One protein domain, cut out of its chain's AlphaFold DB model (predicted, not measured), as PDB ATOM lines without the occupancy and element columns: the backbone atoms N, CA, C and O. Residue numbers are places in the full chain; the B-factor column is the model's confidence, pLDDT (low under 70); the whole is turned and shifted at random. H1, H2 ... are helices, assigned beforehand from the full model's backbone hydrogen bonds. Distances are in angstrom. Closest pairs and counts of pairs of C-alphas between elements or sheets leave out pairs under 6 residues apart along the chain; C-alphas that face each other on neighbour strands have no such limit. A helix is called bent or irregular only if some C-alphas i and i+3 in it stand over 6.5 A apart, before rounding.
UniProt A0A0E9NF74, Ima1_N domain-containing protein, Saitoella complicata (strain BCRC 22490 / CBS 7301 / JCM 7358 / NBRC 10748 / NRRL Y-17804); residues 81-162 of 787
ATOM      1  N   THR A  81     156.678 117.047 113.041       91.06
ATOM      2  CA  THR A  81     156.399 118.277 112.275       91.06
ATOM      3  C   THR A  81     155.307 119.146 112.905       91.06
ATOM      4  O   THR A  81     155.478 120.352 113.036       91.06
ATOM      5  N   CYS A  82     154.192 118.555 113.357       91.00
ATOM      6  CA  CYS A  82     153.153 119.310 114.074       91.00
ATOM      7  C   CYS A  82     153.694 119.874 115.395       91.00
ATOM      8  O   CYS A  82     153.389 121.004 115.755       91.00
ATOM      9  N   THR A  83     154.538 119.107 116.090       91.25
ATOM     10  CA  THR A  83     155.133 119.513 117.371       91.25
ATOM     11  C   THR A  83     156.125 120.669 117.176       91.25
ATOM     12  O   THR A  83     156.122 121.618 117.958       91.25
ATOM     13  N   THR A  84     156.924 120.655 116.102       93.50
ATOM     14  CA  THR A  84     157.807 121.778 115.737       93.50
ATOM     15  C   THR A  84     157.028 123.001 115.256       93.50
ATOM     16  O   THR A  84     157.404 124.111 115.614       93.50
ATOM     17  N   ASN A  85     155.926 122.828 114.515       92.69
ATOM     18  CA  ASN A  85     155.057 123.941 114.105       92.69
ATOM     19  C   ASN A  85     154.411 124.626 115.320       92.69
ATOM     20  O   ASN A  85     154.440 125.850 115.421       92.69
ATOM     21  N   GLN A  86     153.884 123.844 116.269       90.50
ATOM     22  CA  GLN A  86     153.325 124.352 117.529       90.50
ATOM     23  C   GLN A  86     154.379 125.118 118.345       90.50
ATOM     24  O   GLN A  86     154.113 126.217 118.829       90.50
ATOM     25  N   ALA A  87     155.600 124.578 118.455       91.38
ATOM     26  CA  ALA A  87     156.705 125.253 119.135       91.38
ATOM     27  C   ALA A  87     157.129 126.557 118.428       91.38
ATOM     28  O   ALA A  87     157.367 127.561 119.097       91.38
ATOM     29  N   LEU A  88     157.178 126.560 117.092       93.50
ATOM     30  CA  LEU A  88     157.530 127.732 116.288       93.50
ATOM     31  C   LEU A  88     156.489 128.849 116.424       93.50
ATOM     32  O   LEU A  88     156.865 129.996 116.663       93.50
ATOM     33  N   VAL A  89     155.196 128.528 116.315       91.62
ATOM     34  CA  VAL A  89     154.110 129.511 116.472       91.62
ATOM     35  C   VAL A  89     154.073 130.054 117.902       91.62
ATOM     36  O   VAL A  89     154.040 131.265 118.088       91.62
ATOM     37  N   SER A  90     154.212 129.196 118.917       89.81
ATOM     38  CA  SER A  90     154.312 129.631 120.320       89.81
ATOM     39  C   SER A  90     155.484 130.599 120.555       89.81
ATOM     40  O   SER A  90     155.297 131.680 121.112       89.81
ATOM     41  N   HIS A  91     156.684 130.260 120.069       92.00
ATOM     42  CA  HIS A  91     157.867 131.111 120.214       92.00
ATOM     43  C   HIS A  91     157.727 132.442 119.461       92.00
ATOM     44  O   HIS A  91     158.050 133.494 120.007       92.00
ATOM     45  N   THR A  92     157.254 132.412 118.211       91.88
ATOM     46  CA  THR A  92     157.126 133.620 117.375       91.88
ATOM     47  C   THR A  92     156.064 134.582 117.902       91.88
ATOM     48  O   THR A  92     156.340 135.780 117.970       91.88
ATOM     49  N   LEU A  93     154.918 134.079 118.376       91.00
ATOM     50  CA  LEU A  93     153.899 134.891 119.052       91.00
ATOM     51  C   LEU A  93     154.418 135.495 120.366       91.00
ATOM     52  O   LEU A  93     154.182 136.673 120.624       91.00
ATOM     53  N   ALA A  94     155.171 134.731 121.165       88.44
ATOM     54  CA  ALA A  94     155.765 135.232 122.408       88.44
ATOM     55  C   ALA A  94     156.806 136.344 122.175       88.44
ATOM     56  O   ALA A  94     156.944 137.231 123.013       88.44
ATOM     57  N   SER A  95     157.519 136.317 121.043       90.06
ATOM     58  CA  SER A  95     158.494 137.348 120.658       90.06
ATOM     59  C   SER A  95     157.911 138.545 119.892       90.06
ATOM     60  O   SER A  95     158.668 139.445 119.540       90.06
ATOM     61  N   TYR A  96     156.611 138.546 119.570       90.25
ATOM     62  CA  TYR A  96     156.029 139.544 118.663       90.25
ATOM     63  C   TYR A  96     155.686 140.880 119.334       90.25
ATOM     64  O   TYR A  96     155.813 141.920 118.693       90.25
ATOM     65  N   LEU A  97     155.242 140.876 120.598       90.94
ATOM     66  CA  LEU A  97     154.932 142.118 121.311       90.94
ATOM     67  C   LEU A  97     156.210 142.724 121.927       90.94
ATOM     68  O   LEU A  97     156.887 142.027 122.688       90.94
ATOM     69  N   PRO A  98     156.519 144.010 121.657       89.62
ATOM     70  CA  PRO A  98     157.541 144.768 122.381       89.62
ATOM     71  C   PRO A  98     157.177 145.008 123.857       89.62
ATOM     72  O   PRO A  98     156.151 144.528 124.353       89.62
ATOM     73  N   SER A  99     158.004 145.774 124.573       86.75
ATOM     74  CA  SER A  99     157.689 146.180 125.946       86.75
ATOM     75  C   SER A  99     156.551 147.213 125.980       86.75
ATOM     76  O   SER A  99     156.331 147.929 125.008       86.75
ATOM     77  N   GLU A 100     155.816 147.307 127.096       82.44
ATOM     78  CA  GLU A 100     154.695 148.261 127.231       82.44
ATOM     79  C   GLU A 100     155.141 149.738 127.169       82.44
ATOM     80  O   GLU A 100     154.315 150.616 126.925       82.44
ATOM     81  N   ASP A 101     156.438 150.008 127.366       86.69
ATOM     82  CA  ASP A 101     157.044 151.343 127.291       86.69
ATOM     83  C   ASP A 101     157.459 151.745 125.855       86.69
ATOM     84  O   ASP A 101     157.814 152.905 125.619       86.69
ATOM     85  N   ASP A 102     157.428 150.820 124.885       88.06
ATOM     86  CA  ASP A 102     157.786 151.098 123.490       88.06
ATOM     87  C   ASP A 102     156.660 151.864 122.760       88.06
ATOM     88  O   ASP A 102     155.493 151.464 122.817       88.06
ATOM     89  N   PRO A 103     156.969 152.929 121.989       89.38
ATOM     90  CA  PRO A 103     155.954 153.777 121.352       89.38
ATOM     91  C   PRO A 103     155.105 153.044 120.300       89.38
ATOM     92  O   PRO A 103     153.978 153.455 120.029       89.38
ATOM     93  N   ASP A 104     155.626 151.956 119.730       88.19
ATOM     94  CA  ASP A 104     154.948 151.146 118.715       88.19
ATOM     95  C   ASP A 104     154.087 150.012 119.308       88.19
ATOM     96  O   ASP A 104     153.415 149.305 118.554       88.19
ATOM     97  N   TYR A 105     154.074 149.821 120.637       87.81
ATOM     98  CA  TYR A 105     153.382 148.707 121.305       87.81
ATOM     99  C   TYR A 105     151.909 148.571 120.885       87.81
ATOM    100  O   TYR A 105     151.465 147.481 120.521       87.81
ATOM    101  N   GLU A 106     151.160 149.678 120.868       87.19
ATOM    102  CA  GLU A 106     149.734 149.682 120.503       87.19
ATOM    103  C   GLU A 106     149.521 149.289 119.025       87.19
ATOM    104  O   GLU A 106     148.553 148.604 118.686       87.19
ATOM    105  N   THR A 107     150.466 149.644 118.145       89.31
ATOM    106  CA  THR A 107     150.464 149.245 116.731       89.31
ATOM    107  C   THR A 107     150.612 147.728 116.604       89.31
ATOM    108  O   THR A 107     149.778 147.090 115.956       89.31
ATOM    109  N   TYR A 108     151.601 147.128 117.279       88.31
ATOM    110  CA  TYR A 108     151.783 145.669 117.301       88.31
ATOM    111  C   TYR A 108     150.592 144.951 117.949       88.31
ATOM    112  O   TYR A 108     150.115 143.955 117.408       88.31
ATOM    113  N   LEU A 109     150.041 145.478 119.045       90.06
ATOM    114  CA  LEU A 109     148.854 144.917 119.698       90.06
ATOM    115  C   LEU A 109     147.637 144.899 118.755       90.06
ATOM    116  O   LEU A 109     146.904 143.911 118.722       90.06
ATOM    117  N   SER A 110     147.447 145.947 117.947       88.44
ATOM    118  CA  SER A 110     146.361 146.003 116.955       88.44
ATOM    119  C   SER A 110     146.550 145.029 115.778       88.44
ATOM    120  O   SER A 110     145.567 144.499 115.258       88.44
ATOM    121  N   ALA A 111     147.799 144.757 115.382       90.44
ATOM    122  CA  ALA A 111     148.150 143.860 114.278       90.44
ATOM    123  C   ALA A 111     148.266 142.376 114.692       90.44
ATOM    124  O   ALA A 111     148.142 141.488 113.845       90.44
ATOM    125  N   TYR A 112     148.440 142.101 115.989       89.69
ATOM    126  CA  TYR A 112     148.584 140.764 116.573       89.69
ATOM    127  C   TYR A 112     147.592 139.698 116.060       89.69
ATOM    128  O   TYR A 112     148.061 138.627 115.670       89.69
ATOM    129  N   PRO A 113     146.259 139.925 115.995       90.44
ATOM    130  CA  PRO A 113     145.333 138.890 115.526       90.44
ATOM    131  C   PRO A 113     145.562 138.498 114.059       90.44
ATOM    132  O   PRO A 113     145.526 137.313 113.739       90.44
ATOM    133  N   ALA A 114     145.865 139.460 113.180       88.31
ATOM    134  CA  ALA A 114     146.156 139.184 111.770       88.31
ATOM    135  C   ALA A 114     147.521 138.492 111.591       88.31
ATOM    136  O   ALA A 114     147.680 137.624 110.732       88.31
ATOM    137  N   TYR A 115     148.503 138.837 112.431       90.94
ATOM    138  CA  TYR A 115     149.799 138.156 112.462       90.94
ATOM    139  C   TYR A 115     149.677 136.695 112.926       90.94
ATOM    140  O   TYR A 115     150.270 135.805 112.314       90.94
ATOM    141  N   LYS A 116     148.860 136.433 113.955       89.75
ATOM    142  CA  LYS A 116     148.527 135.080 114.431       89.75
ATOM    143  C   LYS A 116     147.859 134.246 113.334       89.75
ATOM    144  O   LYS A 116     148.316 133.138 113.069       89.75
ATOM    145  N   GLU A 117     146.844 134.789 112.661       88.00
ATOM    146  CA  GLU A 117     146.142 134.108 111.563       88.00
ATOM    147  C   GLU A 117     147.106 133.730 110.422       88.00
ATOM    148  O   GLU A 117     147.129 132.578 109.988       88.00
ATOM    149  N   ASN A 118     147.998 134.642 110.011       91.19
ATOM    150  CA  ASN A 118     148.998 134.354 108.978       91.19
ATOM    151  C   ASN A 118     150.054 133.311 109.410       91.19
ATOM    152  O   ASN A 118     150.513 132.511 108.589       91.19
ATOM    153  N   LEU A 119     150.436 133.286 110.692       91.12
ATOM    154  CA  LEU A 119     151.306 132.238 111.235       91.12
ATOM    155  C   LEU A 119     150.614 130.870 111.267       91.12
ATOM    156  O   LEU A 119     151.259 129.869 110.958       91.12
ATOM    157  N   GLU A 120     149.331 130.812 111.621       88.50
ATOM    158  CA  GLU A 120     148.549 129.569 111.670       88.50
ATOM    159  C   GLU A 120     148.244 129.016 110.267       88.50
ATOM    160  O   GLU A 120     148.299 127.800 110.073       88.50
ATOM    161  N   GLU A 121     148.027 129.892 109.278       88.25
ATOM    162  CA  GLU A 121     147.929 129.543 107.853       88.25
ATOM    163  C   GLU A 121     149.246 128.944 107.326       88.25
ATOM    164  O   GLU A 121     149.254 127.898 106.673       88.25
ATOM    165  N   ARG A 122     150.387 129.574 107.646       90.31
ATOM    166  CA  ARG A 122     151.714 129.137 107.180       90.31
ATOM    167  C   ARG A 122     152.250 127.905 107.918       90.31
ATOM    168  O   ARG A 122     152.982 127.107 107.329       90.31
ATOM    169  N   TYR A 123     151.915 127.758 109.198       91.38
ATOM    170  CA  TYR A 123     152.378 126.687 110.080       91.38
ATOM    171  C   TYR A 123     151.178 126.008 110.760       91.38
ATOM    172  O   TYR A 123     150.895 126.265 111.937       91.38
ATOM    173  N   PRO A 124     150.474 125.103 110.049       89.75
ATOM    174  CA  PRO A 124     149.272 124.467 110.571       89.75
ATOM    175  C   PRO A 124     149.569 123.675 111.848       89.75
ATOM    176  O   PRO A 124     150.509 122.871 111.912       89.75
ATOM    177  N   GLN A 125     148.730 123.897 112.863       85.50
ATOM    178  CA  GLN A 125     148.869 123.329 114.210       85.50
ATOM    179  C   GLN A 125     148.588 121.818 114.264       85.50
ATOM    180  O   GLN A 125     149.063 121.123 115.166       85.50
ATOM    181  N   ILE A 126     147.826 121.295 113.298       89.62
ATOM    182  CA  ILE A 126     147.600 119.863 113.086       89.62
ATOM    183  C   ILE A 126     147.594 119.582 111.582       89.62
ATOM    184  O   ILE A 126     146.895 120.262 110.838       89.62
ATOM    185  N   CYS A 127     148.300 118.544 111.133       89.56
ATOM    186  CA  CYS A 127     148.129 118.013 109.781       89.56
ATOM    187  C   CYS A 127     146.908 117.078 109.689       89.56
ATOM    188  O   CYS A 127     146.467 116.502 110.691       89.56
ATOM    189  N   GLU A 128     146.408 116.854 108.472       87.88
ATOM    190  CA  GLU A 128     145.252 115.983 108.195       87.88
ATOM    191  C   GLU A 128     145.404 114.570 108.793       87.88
ATOM    192  O   GLU A 128     144.445 114.011 109.319       87.88
ATOM    193  N   MET A 129     146.627 114.026 108.820       86.25
ATOM    194  CA  MET A 129     146.937 112.701 109.384       86.25
ATOM    195  C   MET A 129     146.916 112.649 110.922       86.25
ATOM    196  O   MET A 129     146.717 111.578 111.508       86.25
ATOM    197  N   CYS A 130     147.132 113.782 111.594       88.56
ATOM    198  CA  CYS A 130     147.066 113.890 113.055       88.56
ATOM    199  C   CYS A 130     145.671 114.295 113.543       88.56
ATOM    200  O   CYS A 130     145.266 113.867 114.625       88.56
ATOM    201  N   ALA A 131     144.900 115.034 112.739       86.94
ATOM    202  CA  ALA A 131     143.538 115.457 113.063       86.94
ATOM    203  C   ALA A 131     142.620 114.325 113.593       86.94
ATOM    204  O   ALA A 131     142.052 114.512 114.672       86.94
ATOM    205  N   PRO A 132     142.483 113.140 112.953       86.50
ATOM    206  CA  PRO A 132     141.628 112.071 113.478       86.50
ATOM    207  C   PRO A 132     142.131 111.514 114.819       86.50
ATOM    208  O   PRO A 132     141.326 111.274 115.718       86.50
ATOM    209  N   LYS A 133     143.452 111.381 115.001       85.44
ATOM    210  CA  LYS A 133     144.063 110.866 116.242       85.44
ATOM    211  C   LYS A 133     143.852 111.821 117.417       85.44
ATOM    212  O   LYS A 133     143.518 111.389 118.521       85.44
ATOM    213  N   VAL A 134     144.012 113.124 117.175       86.00
ATOM    214  CA  VAL A 134     143.768 114.180 118.170       86.00
ATOM    215  C   VAL A 134     142.288 114.208 118.561       86.00
ATOM    216  O   VAL A 134     141.987 114.211 119.753       86.00
ATOM    217  N   ARG A 135     141.367 114.141 117.587       81.06
ATOM    218  CA  ARG A 135     139.913 114.077 117.835       81.06
ATOM    219  C   ARG A 135     139.526 112.874 118.687       81.06
ATOM    220  O   ARG A 135     138.816 113.042 119.674       81.06
ATOM    221  N   GLU A 136     140.011 111.681 118.349       83.62
ATOM    222  CA  GLU A 136     139.703 110.463 119.105       83.62
ATOM    223  C   GLU A 136     140.239 110.546 120.544       83.62
ATOM    224  O   GLU A 136     139.527 110.240 121.508       83.62
ATOM    225  N   ARG A 137     141.477 111.028 120.716       82.38
ATOM    226  CA  ARG A 137     142.087 111.198 122.041       82.38
ATOM    227  C   ARG A 137     141.346 112.236 122.883       82.38
ATOM    228  O   ARG A 137     141.135 112.000 124.073       82.38
ATOM    229  N   LEU A 138     140.921 113.339 122.273       81.31
ATOM    230  CA  LEU A 138     140.143 114.385 122.925       81.31
ATOM    231  C   LEU A 138     138.743 113.889 123.310       81.31
ATOM    232  O   LEU A 138     138.351 114.043 124.464       81.31
ATOM    233  N   ALA A 139     138.033 113.202 122.411       78.56
ATOM    234  CA  ALA A 139     136.736 112.586 122.702       78.56
ATOM    235  C   ALA A 139     136.827 111.594 123.876       78.56
ATOM    236  O   ALA A 139     135.997 111.627 124.788       78.56
ATOM    237  N   ARG A 140     137.883 110.768 123.913       79.31
ATOM    238  CA  ARG A 140     138.154 109.834 125.018       79.31
ATOM    239  C   ARG A 140     138.412 110.565 126.342       79.31
ATOM    240  O   ARG A 140     137.860 110.173 127.370       79.31
ATOM    241  N   ASN A 141     139.212 111.632 126.327       77.38
ATOM    242  CA  ASN A 141     139.499 112.437 127.519       77.38
ATOM    243  C   ASN A 141     138.237 113.160 128.028       77.38
ATOM    244  O   ASN A 141     137.943 113.116 129.223       77.38
ATOM    245  N   ASN A 142     137.447 113.742 127.119       75.44
ATOM    246  CA  ASN A 142     136.172 114.392 127.425       75.44
ATOM    247  C   ASN A 142     135.170 113.401 128.026       75.44
ATOM    248  O   ASN A 142     134.523 113.717 129.022       75.44
ATOM    249  N   TYR A 143     135.071 112.186 127.479       78.25
ATOM    250  CA  TYR A 143     134.223 111.132 128.038       78.25
ATOM    251  C   TYR A 143     134.620 110.783 129.480       78.25
ATOM    252  O   TYR A 143     133.758 110.745 130.358       78.25
ATOM    253  N   VAL A 144     135.918 110.603 129.756       76.44
ATOM    254  CA  VAL A 144     136.422 110.324 131.115       76.44
ATOM    255  C   VAL A 144     136.130 111.485 132.074       76.44
ATOM    256  O   VAL A 144     135.700 111.243 133.202       76.44
ATOM    257  N   ALA A 145     136.288 112.737 131.632       73.50
ATOM    258  CA  ALA A 145     135.958 113.921 132.427       73.50
ATOM    259  C   ALA A 145     134.446 114.039 132.715       73.50
ATOM    260  O   ALA A 145     134.045 114.247 133.861       73.50
ATOM    261  N   LYS A 146     133.582 113.833 131.710       75.12
ATOM    262  CA  LYS A 146     132.119 113.808 131.900       75.12
ATOM    263  C   LYS A 146     131.707 112.681 132.857       75.12
ATOM    264  O   LYS A 146     130.920 112.912 133.777       75.12
ATOM    265  N   ALA A 147     132.267 111.482 132.688       74.44
ATOM    266  CA  ALA A 147     131.969 110.319 133.522       74.44
ATOM    267  C   ALA A 147     132.414 110.503 134.985       74.44
ATOM    268  O   ALA A 147     131.668 110.133 135.895       74.44
ATOM    269  N   SER A 148     133.581 111.107 135.237       72.75
ATOM    270  CA  SER A 148     134.062 111.362 136.603       72.75
ATOM    271  C   SER A 148     133.226 112.428 137.323       72.75
ATOM    272  O   SER A 148     132.875 112.239 138.492       72.75
ATOM    273  N   VAL A 149     132.813 113.494 136.624       71.38
ATOM    274  CA  VAL A 149     131.912 114.528 137.163       71.38
ATOM    275  C   VAL A 149     130.541 113.941 137.512       71.38
ATOM    276  O   VAL A 149     130.072 114.123 138.638       71.38
ATOM    277  N   VAL A 150     129.924 113.184 136.598       77.12
ATOM    278  CA  VAL A 150     128.623 112.527 136.836       77.12
ATOM    279  C   VAL A 150     128.724 111.483 137.954       77.12
ATOM    280  O   VAL A 150     127.870 111.459 138.842       77.12
ATOM    281  N   GLY A 151     129.792 110.680 137.986       73.44
ATOM    282  CA  GLY A 151     130.065 109.744 139.080       73.44
ATOM    283  C   GLY A 151     130.184 110.451 140.434       73.44
ATOM    284  O   GLY A 151     129.541 110.049 141.402       73.44
ATOM    285  N   GLY A 152     130.910 111.570 140.486       71.44
ATOM    286  CA  GLY A 152     131.032 112.409 141.679       71.44
ATOM    287  C   GLY A 152     129.741 113.132 142.084       71.44
ATOM    288  O   GLY A 152     129.626 113.572 143.232       71.44
ATOM    289  N   TRP A 153     128.758 113.278 141.189       71.75
ATOM    290  CA  TRP A 153     127.404 113.735 141.535       71.75
ATOM    291  C   TRP A 153     126.548 112.594 142.093       71.75
ATOM    292  O   TRP A 153     125.900 112.791 143.120       71.75
ATOM    293  N   LEU A 154     126.597 111.404 141.483       73.44
ATOM    294  CA  LEU A 154     125.890 110.203 141.950       73.44
ATOM    295  C   LEU A 154     126.379 109.736 143.331       73.44
ATOM    296  O   LEU A 154     125.582 109.360 144.191       73.44
ATOM    297  N   GLU A 155     127.683 109.808 143.590       71.00
ATOM    298  CA  GLU A 155     128.254 109.487 144.901       71.00
ATOM    299  C   GLU A 155     127.811 110.501 145.973       71.00
ATOM    300  O   GLU A 155     127.455 110.120 147.093       71.00
ATOM    301  N   ARG A 156     127.722 111.791 145.612       66.44
ATOM    302  CA  ARG A 156     127.171 112.838 146.487       66.44
ATOM    303  C   ARG A 156     125.668 112.682 146.726       66.44
ATOM    304  O   ARG A 156     125.239 112.893 147.860       66.44
ATOM    305  N   SER A 157     124.871 112.283 145.730       65.56
ATOM    306  CA  SER A 157     123.439 112.024 145.936       65.56
ATOM    307  C   SER A 157     123.220 110.805 146.830       65.56
ATOM    308  O   SER A 157     122.487 110.917 147.808       65.56
ATOM    309  N   LYS A 158     123.938 109.700 146.587       69.31
ATOM    310  CA  LYS A 158     123.867 108.478 147.407       69.31
ATOM    311  C   LYS A 158     124.275 108.724 148.864       69.31
ATOM    312  O   LYS A 158     123.643 108.220 149.787       69.31
ATOM    313  N   LYS A 159     125.303 109.550 149.096       60.53
ATOM    314  CA  LYS A 159     125.698 109.963 150.453       60.53
ATOM    315  C   LYS A 159     124.661 110.887 151.109       60.53
ATOM    316  O   LYS A 159     124.478 110.822 152.320       60.53
ATOM    317  N   GLY A 160     123.963 111.701 150.316       54.72
ATOM    318  CA  GLY A 160     122.835 112.517 150.768       54.72
ATOM    319  C   GLY A 160     121.580 111.707 151.113       54.72
ATOM    320  O   GLY A 160     120.847 112.104 152.015       54.72
ATOM    321  N   GLU A 161     121.340 110.566 150.457       53.19
ATOM    322  CA  GLU A 161     120.204 109.674 150.746       53.19
ATOM    323  C   GLU A 161     120.283 109.062 152.152       53.19
ATOM    324  O   GLU A 161     119.271 109.034 152.850       53.19
ATOM    325  N   GLY A 162     121.480 108.705 152.630       48.81
ATOM    326  CA  GLY A 162     121.686 108.261 154.018       48.81
ATOM    327  C   GLY A 162     121.369 109.327 155.082       48.81
ATOM    328  O   GLY A 162     121.089 108.996 156.231       48.81
TER     329      GLY A 162
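AT A GLANCE: This is residues 81 to 162 of the 787 residues of the protein "Ima1_N domain-containing protein" of Saitoella complicata (strain BCRC 22490 / CBS 7301 / JCM 7358 / NBRC 10748 / NRRL Y-17804) (UniProt A0A0E9NF74). The model is a wide V: one arm is H1 and H2, loosely paired and running opposite ways, and the other is the lone long helix H3, of which residues 135 to 161 stick out free. The printed part has 82 residues with three named helices, H1, H2, H3, and no named strand: all helix. It is extended, with a radius of gyration of the C-alphas of 21.3 A, and flat, spanning 66 by 37 by 17 A.

IN THESE COORDINATES: H1, residues 81 to 94, begins at C-alpha 81 (156.399, 118.277, 112.275) and is 19.8 A long. H2, residues 105 to 122, is 24.2 A long. H3, residues 131 to 161, is 44.7 A long and ends at C-alpha 161 (120.204, 109.674, 150.746).

HOW THE PARTS SIT: H1 and H2, a helical hairpin, only just touch, with 3 pairs of C-alphas within 8 A; the closest are those of Val 89 and Leu 119, 6.5 A apart. H1 touches H2 with residues 89 to 93 alone, and H2 touches H1 with residues 116 to 120 alone. Their tilt is shallow, 8 degrees, opposite ways. H2 is irregular, with C-alphas 110 and 113 7.3 A apart, and has a kink of 48 degrees near residue 112. H3 is apart from H1 and H2. Every O i to N i+4 pair is within hydrogen-bond range in H1, 12 of 14 in H2 and 26 of 27 in H3.

THE WHOLE: The C-alphas of Pro 103 and Gly 162, the two farthest apart, are 65.7 A apart. The printed part has no cut, and both links are short. Residues 156 to 162 have pLDDT under 70.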